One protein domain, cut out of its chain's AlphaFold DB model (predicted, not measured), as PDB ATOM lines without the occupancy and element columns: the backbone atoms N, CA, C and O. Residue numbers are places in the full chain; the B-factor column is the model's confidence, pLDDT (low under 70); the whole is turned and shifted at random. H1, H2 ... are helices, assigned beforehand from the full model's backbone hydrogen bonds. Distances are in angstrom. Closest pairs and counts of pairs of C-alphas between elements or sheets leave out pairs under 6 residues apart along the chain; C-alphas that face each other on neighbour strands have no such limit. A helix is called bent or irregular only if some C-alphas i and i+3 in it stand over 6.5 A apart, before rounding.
ATOM      1  N   ARG A 553      32.589   4.542   9.565       94.75
ATOM      2  CA  ARG A 553      31.326   5.303   9.582       94.75
ATOM      3  C   ARG A 553      31.502   6.738  10.062       94.75
ATOM      4  O   ARG A 553      30.951   7.630   9.438       94.75
ATOM      5  N   ARG A 554      32.310   6.973  11.103       94.12
ATOM      6  CA  ARG A 554      32.608   8.334  11.593       94.12
ATOM      7  C   ARG A 554      33.341   9.170  10.543       94.12
ATOM      8  O   ARG A 554      32.927  10.281  10.240       94.12
ATOM      9  N   THR A 555      34.383   8.611   9.932       94.25
ATOM     10  CA  THR A 555      35.142   9.290   8.871       94.25
ATOM     11  C   THR A 555      34.269   9.582   7.651       94.25
ATOM     12  O   THR A 555      34.352  10.661   7.077       94.25
ATOM     13  N   TYR A 556      33.390   8.652   7.270       95.81
ATOM     14  CA  TYR A 556      32.471   8.852   6.151       95.81
ATOM     15  C   TYR A 556      31.370   9.873   6.482       95.81
ATOM     16  O   TYR A 556      31.026  10.698   5.641       95.81
ATOM     17  N   ALA A 557      30.861   9.876   7.716       94.62
ATOM     18  CA  ALA A 557      29.898  10.866   8.191       94.62
ATOM     19  C   ALA A 557      30.460  12.296   8.094       94.62
ATOM     20  O   ALA A 557      29.740  13.206   7.690       94.62
ATOM     21  N   ALA A 558      31.760  12.491   8.348       94.19
ATOM     22  CA  ALA A 558      32.416  13.784   8.151       94.19
ATOM     23  C   ALA A 558      32.364  14.270   6.685       94.19
ATOM     24  O   ALA A 558      32.186  15.464   6.453       94.19
ATOM     25  N   LEU A 559      32.429  13.364   5.698       94.69
ATOM     26  CA  LEU A 559      32.226  13.715   4.284       94.69
ATOM     27  C   LEU A 559      30.782  14.170   4.015       94.69
ATOM     28  O   LEU A 559      30.568  15.083   3.223       94.69
ATOM     29  N   MET A 560      29.788  13.568   4.685       93.69
ATOM     30  CA  MET A 560      28.383  13.994   4.560       93.69
ATOM     31  C   MET A 560      28.204  15.423   5.079       93.69
ATOM     32  O   MET A 560      27.589  16.248   4.411       93.69
ATOM     33  N   VAL A 561      28.819  15.740   6.224       92.94
ATOM     34  CA  VAL A 561      28.817  17.095   6.801       92.94
ATOM     35  C   VAL A 561      29.513  18.099   5.880       92.94
ATOM     36  O   VAL A 561      29.037  19.218   5.712       92.94
ATOM     37  N   GLN A 562      30.624  17.715   5.249       92.00
ATOM     38  CA  GLN A 562      31.299  18.566   4.265       92.00
ATOM     39  C   GLN A 562      30.412  18.846   3.041       92.00
ATOM     40  O   GLN A 562      30.363  19.986   2.583       92.00
ATOM     41  N   ALA A 563      29.657  17.854   2.557       91.69
ATOM     42  CA  ALA A 563      28.748  18.018   1.421       91.69
ATOM     43  C   ALA A 563      27.599  19.012   1.690       91.69
ATOM     44  O   ALA A 563      27.102  19.636   0.752       91.69
ATOM     45  N   CYS A 564      27.211  19.223   2.952       90.31
ATOM     46  CA  CYS A 564      26.232  20.245   3.339       90.31
ATOM     47  C   CYS A 564      26.724  21.686   3.125       90.31
ATOM     48  O   CYS A 564      25.914  22.605   3.152       90.31
ATOM     49  N   ARG A 565      28.025  21.904   2.897       89.56
ATOM     50  CA  ARG A 565      28.596  23.227   2.581       89.56
ATOM     51  C   ARG A 565      28.690  23.494   1.072       89.56
ATOM     52  O   ARG A 565      29.394  24.398   0.650       89.56
ATOM     53  N   ALA A 566      28.027  22.681   0.250       88.94
ATOM     54  CA  ALA A 566      28.012  22.848  -1.198       88.94
ATOM     55  C   ALA A 566      27.283  24.135  -1.632       88.94
ATOM     56  O   ALA A 566      26.171  24.404  -1.178       88.94
ATOM     57  N   ASP A 567      27.854  24.863  -2.596       86.88
ATOM     58  CA  ASP A 567      27.189  26.016  -3.232       86.88
ATOM     59  C   ASP A 567      25.955  25.602  -4.053       86.88
ATOM     60  O   ASP A 567      24.958  26.318  -4.091       86.88
ATOM     61  N   ASP A 568      25.985  24.411  -4.662       87.88
ATOM     62  CA  ASP A 568      24.846  23.839  -5.385       87.88
ATOM     63  C   ASP A 568      23.713  23.477  -4.408       87.88
ATOM     64  O   ASP A 568      23.835  22.553  -3.595       87.88
ATOM     65  N   ARG A 569      22.591  24.199  -4.518       84.69
ATOM     66  CA  ARG A 569      21.406  24.062  -3.654       84.69
ATOM     67  C   ARG A 569      20.834  22.643  -3.629       84.69
ATOM     68  O   ARG A 569      20.382  22.167  -2.592       84.69
ATOM     69  N   GLU A 570      20.867  21.940  -4.754       84.88
ATOM     70  CA  GLU A 570      20.298  20.598  -4.877       84.88
ATOM     71  C   GLU A 570      21.187  19.534  -4.227       84.88
ATOM     72  O   GLU A 570      20.687  18.599  -3.599       84.88
ATOM     73  N   VAL A 571      22.510  19.676  -4.341       88.44
ATOM     74  CA  VAL A 571      23.466  18.853  -3.587       88.44
ATOM     75  C   VAL A 571      23.334  19.123  -2.096       88.44
ATOM     76  O   VAL A 571      23.264  18.174  -1.317       88.44
ATOM     77  N   ARG A 572      23.269  20.400  -1.709       89.12
ATOM     78  CA  ARG A 572      23.121  20.822  -0.316       89.12
ATOM     79  C   ARG A 572      21.876  20.206   0.315       89.12
ATOM     80  O   ARG A 572      21.970  19.580   1.368       89.12
ATOM     81  N   ARG A 573      20.729  20.305  -0.364       85.88
ATOM     82  CA  ARG A 573      19.467  19.688   0.065       85.88
ATOM     83  C   ARG A 573      19.603  18.176   0.255       85.88
ATOM     84  O   ARG A 573      19.295  17.677   1.332       85.88
ATOM     85  N   ALA A 574      20.134  17.470  -0.744       87.75
ATOM     86  CA  ALA A 574      20.336  16.024  -0.660       87.75
ATOM     87  C   ALA A 574      21.296  15.619   0.477       87.75
ATOM     88  O   ALA A 574      21.109  14.573   1.096       87.75
ATOM     89  N   ALA A 575      22.315  16.437   0.767       90.69
ATOM     90  CA  ALA A 575      23.242  16.202   1.870       90.69
ATOM     91  C   ALA A 575      22.545  16.325   3.231       90.69
ATOM     92  O   ALA A 575      22.696  15.444   4.076       90.69
ATOM     93  N   PHE A 576      21.730  17.368   3.417       88.81
ATOM     94  CA  PHE A 576      20.932  17.559   4.630       88.81
ATOM     95  C   PHE A 576      19.901  16.447   4.843       88.81
ATOM     96  O   PHE A 576      19.787  15.939   5.959       88.81
ATOM     97  N   ASP A 577      19.218  16.008   3.782       86.44
ATOM     98  CA  ASP A 577      18.265  14.894   3.854       86.44
ATOM     99  C   ASP A 577      18.943  13.593   4.320       86.44
ATOM    100  O   ASP A 577      18.353  12.818   5.078       86.44
ATOM    101  N   ALA A 578      20.200  13.370   3.919       88.81
ATOM    102  CA  ALA A 578      20.971  12.192   4.302       88.81
ATOM    103  C   ALA A 578      21.431  12.208   5.773       88.81
ATOM    104  O   ALA A 578      21.608  11.135   6.350       88.81
ATOM    105  N   LEU A 579      21.603  13.377   6.414       90.00
ATOM    106  CA  LEU A 579      22.135  13.465   7.788       90.00
ATOM    107  C   LEU A 579      21.308  12.666   8.806       90.00
ATOM    108  O   LEU A 579      21.876  12.073   9.723       90.00
ATOM    109  N   GLY A 580      19.987  12.595   8.619       86.25
ATOM    110  CA  GLY A 580      19.090  11.853   9.508       86.25
ATOM    111  C   GLY A 580      19.400  10.356   9.596       86.25
ATOM    112  O   GLY A 580      19.170   9.753  10.641       86.25
ATOM    113  N   GLU A 581      19.970   9.757   8.549       89.75
ATOM    114  CA  GLU A 581      20.405   8.351   8.553       89.75
ATOM    115  C   GLU A 581      21.762   8.169   9.241       89.75
ATOM    116  O   GLU A 581      22.051   7.124   9.823       89.75
ATOM    117  N   TRP A 582      22.599   9.207   9.218       92.81
ATOM    118  CA  TRP A 582      23.964   9.189   9.746       92.81
ATOM    119  C   TRP A 582      24.078   9.665  11.200       92.81
ATOM    120  O   TRP A 582      25.183   9.648  11.744       92.81
ATOM    121  N   TRP A 583      22.962  10.035  11.838       89.88
ATOM    122  CA  TRP A 583      22.895  10.720  13.137       89.88
ATOM    123  C   TRP A 583      23.798  10.140  14.239       89.88
ATOM    124  O   TRP A 583      24.427  10.895  14.971       89.88
ATOM    125  N   GLN A 584      23.944   8.812  14.321       90.62
ATOM    126  CA  GLN A 584      24.769   8.143  15.343       90.62
ATOM    127  C   GLN A 584      26.278   8.406  15.208       90.62
ATOM    128  O   GLN A 584      27.043   8.115  16.129       90.62
ATOM    129  N   TRP A 585      26.726   8.885  14.048       93.75
ATOM    130  CA  TRP A 585      28.140   9.069  13.715       93.75
ATOM    131  C   TRP A 585      28.499  10.521  13.392       93.75
ATOM    132  O   TRP A 585      29.659  10.782  13.067       93.75
ATOM    133  N   LEU A 586      27.539  11.448  13.476       90.56
ATOM    134  CA  LEU A 586      27.769  12.876  13.261       90.56
ATOM    135  C   LEU A 586      28.438  13.516  14.484       90.56
ATOM    136  O   LEU A 586      28.161  13.160  15.627       90.56
ATOM    137  N   THR A 587      29.302  14.497  14.234       84.44
ATOM    138  CA  THR A 587      29.963  15.310  15.265       84.44
ATOM    139  C   THR A 587      30.003  16.767  14.816       84.44
ATOM    140  O   THR A 587      30.359  17.024  13.667       84.44
ATOM    141  N   GLY A 588      29.674  17.711  15.704       83.56
ATOM    142  CA  GLY A 588      29.789  19.151  15.422       83.56
ATOM    143  C   GLY A 588      28.840  19.668  14.333       83.56
ATOM    144  O   GLY A 588      29.229  20.518  13.539       83.56
ATOM    145  N   VAL A 589      27.618  19.127  14.254       88.19
ATOM    146  CA  VAL A 589      26.618  19.489  13.226       88.19
ATOM    147  C   VAL A 589      25.527  20.436  13.725       88.19
ATOM    148  O   VAL A 589      24.671  20.826  12.940       88.19
ATOM    149  N   THR A 590      25.533  20.798  15.012       86.06
ATOM    150  CA  THR A 590      24.472  21.592  15.649       86.06
ATOM    151  C   THR A 590      24.258  22.926  14.943       86.06
ATOM    152  O   THR A 590      23.150  23.171  14.479       86.06
ATOM    153  N   ASP A 591      25.310  23.729  14.770       87.25
ATOM    154  CA  ASP A 591      25.202  25.047  14.125       87.25
ATOM    155  C   ASP A 591      24.730  24.926  12.675       87.25
ATOM    156  O   ASP A 591      23.818  25.625  12.251       87.25
ATOM    157  N   LEU A 592      25.259  23.940  11.947       88.56
ATOM    158  CA  LEU A 592      24.876  23.651  10.566       88.56
ATOM    159  C   LEU A 592      23.384  23.280  10.440       88.56
ATOM    160  O   LEU A 592      22.724  23.670   9.478       88.56
ATOM    161  N   VAL A 593      22.848  22.514  11.396       87.81
ATOM    162  CA  VAL A 593      21.422  22.155  11.452       87.81
ATOM    163  C   VAL A 593      20.568  23.364  11.841       87.81
ATOM    164  O   VAL A 593      19.513  23.566  11.244       87.81
ATOM    165  N   VAL A 594      21.015  24.173  12.804       87.62
ATOM    166  CA  VAL A 594      20.322  25.400  13.229       87.62
ATOM    167  C   VAL A 594      20.243  26.397  12.077       87.62
ATOM    168  O   VAL A 594      19.153  26.871  11.763       87.62
ATOM    169  N   ASP A 595      21.356  26.668  11.398       87.50
ATOM    170  CA  ASP A 595      21.396  27.545  10.227       87.50
ATOM    171  C   ASP A 595      20.424  27.054   9.153       87.50
ATOM    172  O   ASP A 595      19.637  27.833   8.626       87.50
ATOM    173  N   ARG A 596      20.390  25.740   8.898       87.81
ATOM    174  CA  ARG A 596      19.496  25.152   7.898       87.81
ATOM    175  C   ARG A 596      18.013  25.261   8.252       87.81
ATOM    176  O   ARG A 596      17.205  25.502   7.358       87.81
ATOM    177  N   LEU A 597      17.653  25.031   9.517       85.19
ATOM    178  CA  LEU A 597      16.272  25.111  10.012       85.19
ATOM    179  C   LEU A 597      15.762  26.552  10.099       85.19
ATOM    180  O   LEU A 597      14.554  26.769  10.098       85.19
ATOM    181  N   THR A 598      16.676  27.518  10.191       85.50
ATOM    182  CA  THR A 598      16.360  28.943  10.322       85.50
ATOM    183  C   THR A 598      16.599  29.734   9.038       85.50
ATOM    184  O   THR A 598      16.481  30.954   9.050       85.50
ATOM    185  N   ASP A 599      16.903  29.076   7.921       82.56
ATOM    186  CA  ASP A 599      17.080  29.721   6.619       82.56
ATOM    187  C   ASP A 599      15.712  30.074   5.991       82.56
ATOM    188  O   ASP A 599      14.947  29.165   5.648       82.56
ATOM    189  N   PRO A 600      15.370  31.371   5.839       73.38
ATOM    190  CA  PRO A 600      14.080  31.792   5.297       73.38
ATOM    191  C   PRO A 600      13.973  31.571   3.780       73.38
ATOM    192  O   PRO A 600      12.861  31.487   3.258       73.38
ATOM    193  N   ASP A 601      15.100  31.427   3.076       76.12
ATOM    194  CA  ASP A 601      15.147  31.299   1.615       76.12
ATOM    195  C   ASP A 601      15.009  29.836   1.145       76.12
ATOM    196  O   ASP A 601      14.902  29.535  -0.057       76.12
ATOM    197  N   GLU A 602      14.982  28.885   2.084       72.00
ATOM    198  CA  GLU A 602      14.962  27.461   1.787       72.00
ATOM    199  C   GLU A 602      13.859  26.674   2.523       72.00
ATOM    200  O   GLU A 602      14.018  26.208   3.651       72.00
ATOM    201  N   THR A 603      12.768  26.376   1.810       69.69
ATOM    202  CA  THR A 603      11.662  25.550   2.322       69.69
ATOM    203  C   THR A 603      12.085  24.097   2.569       69.69
ATOM    204  O   THR A 603      12.418  23.361   1.635       69.69
ATOM    205  N   THR A 604      12.005  23.650   3.826       69.06
ATOM    206  CA  THR A 604      12.287  22.259   4.212       69.06
ATOM    207  C   THR A 604      10.974  21.481   4.381       69.06
ATOM    208  O   THR A 604      10.149  21.860   5.211       69.06
ATOM    209  N   PRO A 605      10.730  20.392   3.624       67.69
ATOM    210  CA  PRO A 605       9.529  19.574   3.799       67.69
ATOM    211  C   PRO A 605       9.512  18.907   5.184       67.69
ATOM    212  O   PRO A 605      10.567  18.618   5.746       67.69
ATOM    213  N   GLY A 606       8.325  18.595   5.720       68.88
ATOM    214  CA  GLY A 606       8.174  18.108   7.103       68.88
ATOM    215  C   GLY A 606       9.027  16.879   7.462       68.88
ATOM    216  O   GLY A 606       9.551  16.795   8.569       68.88
ATOM    217  N   ILE A 607       9.254  15.962   6.515       67.88
ATOM    218  CA  ILE A 607      10.142  14.805   6.729       67.88
ATOM    219  C   ILE A 607      11.626  15.204   6.838       67.88
ATOM    220  O   ILE A 607      12.374  14.596   7.601       67.88
ATOM    221  N   GLY A 608      12.039  16.261   6.133       71.62
ATOM    222  CA  GLY A 608      13.384  16.829   6.215       71.62
ATOM    223  C   GLY A 608      13.648  17.464   7.579       71.62
ATOM    224  O   GLY A 608      14.708  17.250   8.155       71.62
ATOM    225  N   VAL A 609      12.650  18.143   8.162       77.25
ATOM    226  CA  VAL A 609      12.744  18.693   9.528       77.25
ATOM    227  C   VAL A 609      12.969  17.574  10.548       77.25
ATOM    228  O   VAL A 609      13.880  17.665  11.364       77.25
ATOM    229  N   ALA A 610      12.209  16.476  10.468       79.19
ATOM    230  CA  ALA A 610      12.388  15.336  11.369       79.19
ATOM    231  C   ALA A 610      13.798  14.715  11.267       79.19
ATOM    232  O   ALA A 610      14.403  14.378  12.287       79.19
ATOM    233  N   ASN A 611      14.343  14.602  10.052       79.94
ATOM    234  CA  ASN A 611      15.700  14.096   9.827       79.94
ATOM    235  C   ASN A 611      16.776  15.040  10.386       79.94
ATOM    236  O   ASN A 611      17.735  14.574  11.000       79.94
ATOM    237  N   LEU A 612      16.600  16.353  10.223       81.56
ATOM    238  CA  LEU A 612      17.503  17.373  10.762       81.56
ATOM    239  C   LEU A 612      17.488  17.407  12.293       81.56
ATOM    240  O   LEU A 612      18.549  17.441  12.911       81.56
ATOM    241  N   LEU A 613      16.311  17.320  12.914       83.12
ATOM    242  CA  LEU A 613      16.187  17.240  14.371       83.12
ATOM    243  C   LEU A 613      16.819  15.961  14.923       83.12
ATOM    244  O   LEU A 613      17.524  16.009  15.928       83.12
ATOM    245  N   ARG A 614      16.654  14.828  14.228       82.38
ATOM    246  CA  ARG A 614      17.354  13.585  14.575       82.38
ATOM    247  C   ARG A 614      18.878  13.742  14.486       82.38
ATOM    248  O   ARG A 614      19.583  13.183  15.318       82.38
ATOM    249  N   ALA A 615      19.380  14.486  13.499       81.94
ATOM    250  CA  ALA A 615      20.810  14.718  13.298       81.94
ATOM    251  C   ALA A 615      21.426  15.711  14.304       81.94
ATOM    252  O   ALA A 615      22.546  15.492  14.758       81.94
ATOM    253  N   GLY A 616      20.723  16.799  14.636       78.25
ATOM    254  CA  GLY A 616      21.208  17.858  15.531       78.25
ATOM    255  C   GLY A 616      20.897  17.645  17.020       78.25
ATOM    256  O   GLY A 616      21.539  18.266  17.870       78.25
ATOM    257  N   GLY A 617      19.932  16.776  17.338       80.88
ATOM    258  CA  GLY A 617      19.463  16.499  18.696       80.88
ATOM    259  C   GLY A 617      18.756  17.685  19.370       80.88
ATOM    260  O   GLY A 617      18.531  18.739  18.771       80.88
ATOM    261  N   ASP A 618      18.441  17.529  20.659       78.31
ATOM    262  CA  ASP A 618      17.676  18.511  21.450       78.31
ATOM    263  C   ASP A 618      18.359  19.887  21.566       78.31
ATOM    264  O   ASP A 618      17.704  20.905  21.801       78.31
ATOM    265  N   GLY A 619      19.688  19.935  21.420       79.56
ATOM    266  CA  GLY A 619      20.455  21.183  21.402       79.56
ATOM    267  C   GLY A 619      20.153  22.035  20.168       79.56
ATOM    268  O   GLY A 619      19.876  23.226  20.302       79.56
ATOM    269  N   ALA A 620      20.128  21.418  18.983       81.19
ATOM    270  CA  ALA A 620      19.802  22.114  17.739       81.19
ATOM    271  C   ALA A 620      18.342  22.584  17.716       81.19
ATOM    272  O   ALA A 620      18.066  23.688  17.262       81.19
ATOM    273  N   PHE A 621      17.413  21.782  18.253       81.88
ATOM    274  CA  PHE A 621      16.002  22.168  18.339       81.88
ATOM    275  C   PHE A 621      15.803  23.445  19.163       81.88
ATOM    276  O   PHE A 621      15.171  24.391  18.695       81.88
ATOM    277  N   ARG A 622      16.381  23.495  20.372       82.31
ATOM    278  CA  ARG A 622      16.269  24.663  21.259       82.31
ATOM    279  C   ARG A 622      16.878  25.920  20.638       82.31
ATOM    280  O   ARG A 622      16.249  26.973  20.681       82.31
ATOM    281  N   ALA A 623      18.064  25.804  20.040       83.31
ATOM    282  CA  ALA A 623      18.738  26.928  19.394       83.31
ATOM    283  C   ALA A 623      17.989  27.429  18.144       83.31
ATOM    284  O   ALA A 623      17.854  28.637  17.953       83.31
ATOM    285  N   ALA A 624      17.447  26.522  17.323       84.56
ATOM    286  CA  ALA A 624      16.643  26.891  16.161       84.56
ATOM    287  C   ALA A 624      15.337  27.590  16.566       84.56
ATOM    288  O   ALA A 624      14.984  28.601  15.965       84.56
ATOM    289  N   LEU A 625      14.650  27.100  17.606       82.50
ATOM    290  CA  LEU A 625      13.431  27.732  18.116       82.50
ATOM    291  C   LEU A 625      13.708  29.142  18.650       82.50
ATOM    292  O   LEU A 625      12.981  30.062  18.300       82.50
ATOM    293  N   ALA A 626      14.774  29.323  19.438       82.44
ATOM    294  CA  ALA A 626      15.158  30.638  19.952       82.44
ATOM    295  C   ALA A 626      15.385  31.648  18.811       82.44
ATOM    296  O   ALA A 626      14.796  32.724  18.807       82.44
ATOM    297  N   ARG A 627      16.145  31.256  17.781       85.12
ATOM    298  CA  ARG A 627      16.455  32.119  16.632       85.12
ATOM    299  C   ARG A 627      15.254  32.395  15.717       85.12
ATOM    300  O   ARG A 627      15.225  33.430  15.062       85.12
ATOM    301  N   LEU A 628      14.280  31.483  15.646       80.38
ATOM    302  CA  LEU A 628      13.018  31.706  14.927       80.38
ATOM    303  C   LEU A 628      12.051  32.613  15.694       80.38
ATOM    304  O   LEU A 628      11.233  33.255  15.055       80.38
ATOM    305  N   VAL A 629      12.124  32.649  17.028       79.38
ATOM    306  CA  VAL A 629      11.310  33.540  17.877       79.38
ATOM    307  C   VAL A 629      11.871  34.965  17.904       79.38
ATOM    308  O   VAL A 629      11.116  35.917  18.068       79.38
ATOM    309  N   GLU A 630      13.187  35.125  17.746       77.00
ATOM    310  CA  GLU A 630      13.855  36.434  17.648       77.00
ATOM    311  C   GLU A 630      13.672  37.131  16.288       77.00
ATOM    312  O   GLU A 630      13.997  38.314  16.160       77.00
ATOM    313  N   ARG A 631      13.186  36.412  15.274       67.62
ATOM    314  CA  ARG A 631      12.888  36.927  13.933       67.62
ATOM    315  C   ARG A 631      11.399  37.167  13.766       67.62
ATOM    316  O   ARG A 631      11.070  38.138  13.050       67.62
TER     317      ARG A 631
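What this domain is: This is residues 553 to 631 of the 631 residues of an uncharacterized protein of Micromonospora aurantiaca (UniProt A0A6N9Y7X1). Two helical hairpins, H1 with H2 and H3 with H4a, pack together through H2 and H4a; H4b, the other arm of bent H4, packs on H3. The printed part has 79 residues with four named helices, H1 to H4 in order: all helix. It is compact, with a radius of gyration of the C-alphas of 11.7 A and spans of 36 by 26 by 19 A.

How they stand to each other: Start with H1, residues 553 to 563, in a hairpin with H2, residues 569 to 585; their closest C-alphas, 554 and 585, are 5.0 A apart. H4, by its hydrogen bonds one helix, is bent, C-alphas 615 and 618 being 9.5 A apart, into H4a, residues 606 to 615, and H4b, residues 618 to 629. H2 touches H4a, closest C-alphas 580 and 611, 4.1 A. H4b touches H3, residues 590 to 597, with residues 619 to 624 alone, closest C-alphas 594 and 624, 4.9 A. Every O i to N i+4 pair is within hydrogen-bond range in H3, H4a and H4b, 6 of 7 in H1 and 8 of 13 in H2.

Where its parts are: Find C-alpha 553 at (31.326, 5.303, 9.582); H1 runs 15.3 A from there. H2 is irregular, with C-alphas 581 and 584 8.1 A apart. H4b ends at C-alpha 629, (11.310, 33.540, 17.877).

The domain as a whole: The printed part has no cut; pLDDT is under 70 at residues 603 to 607 and 631.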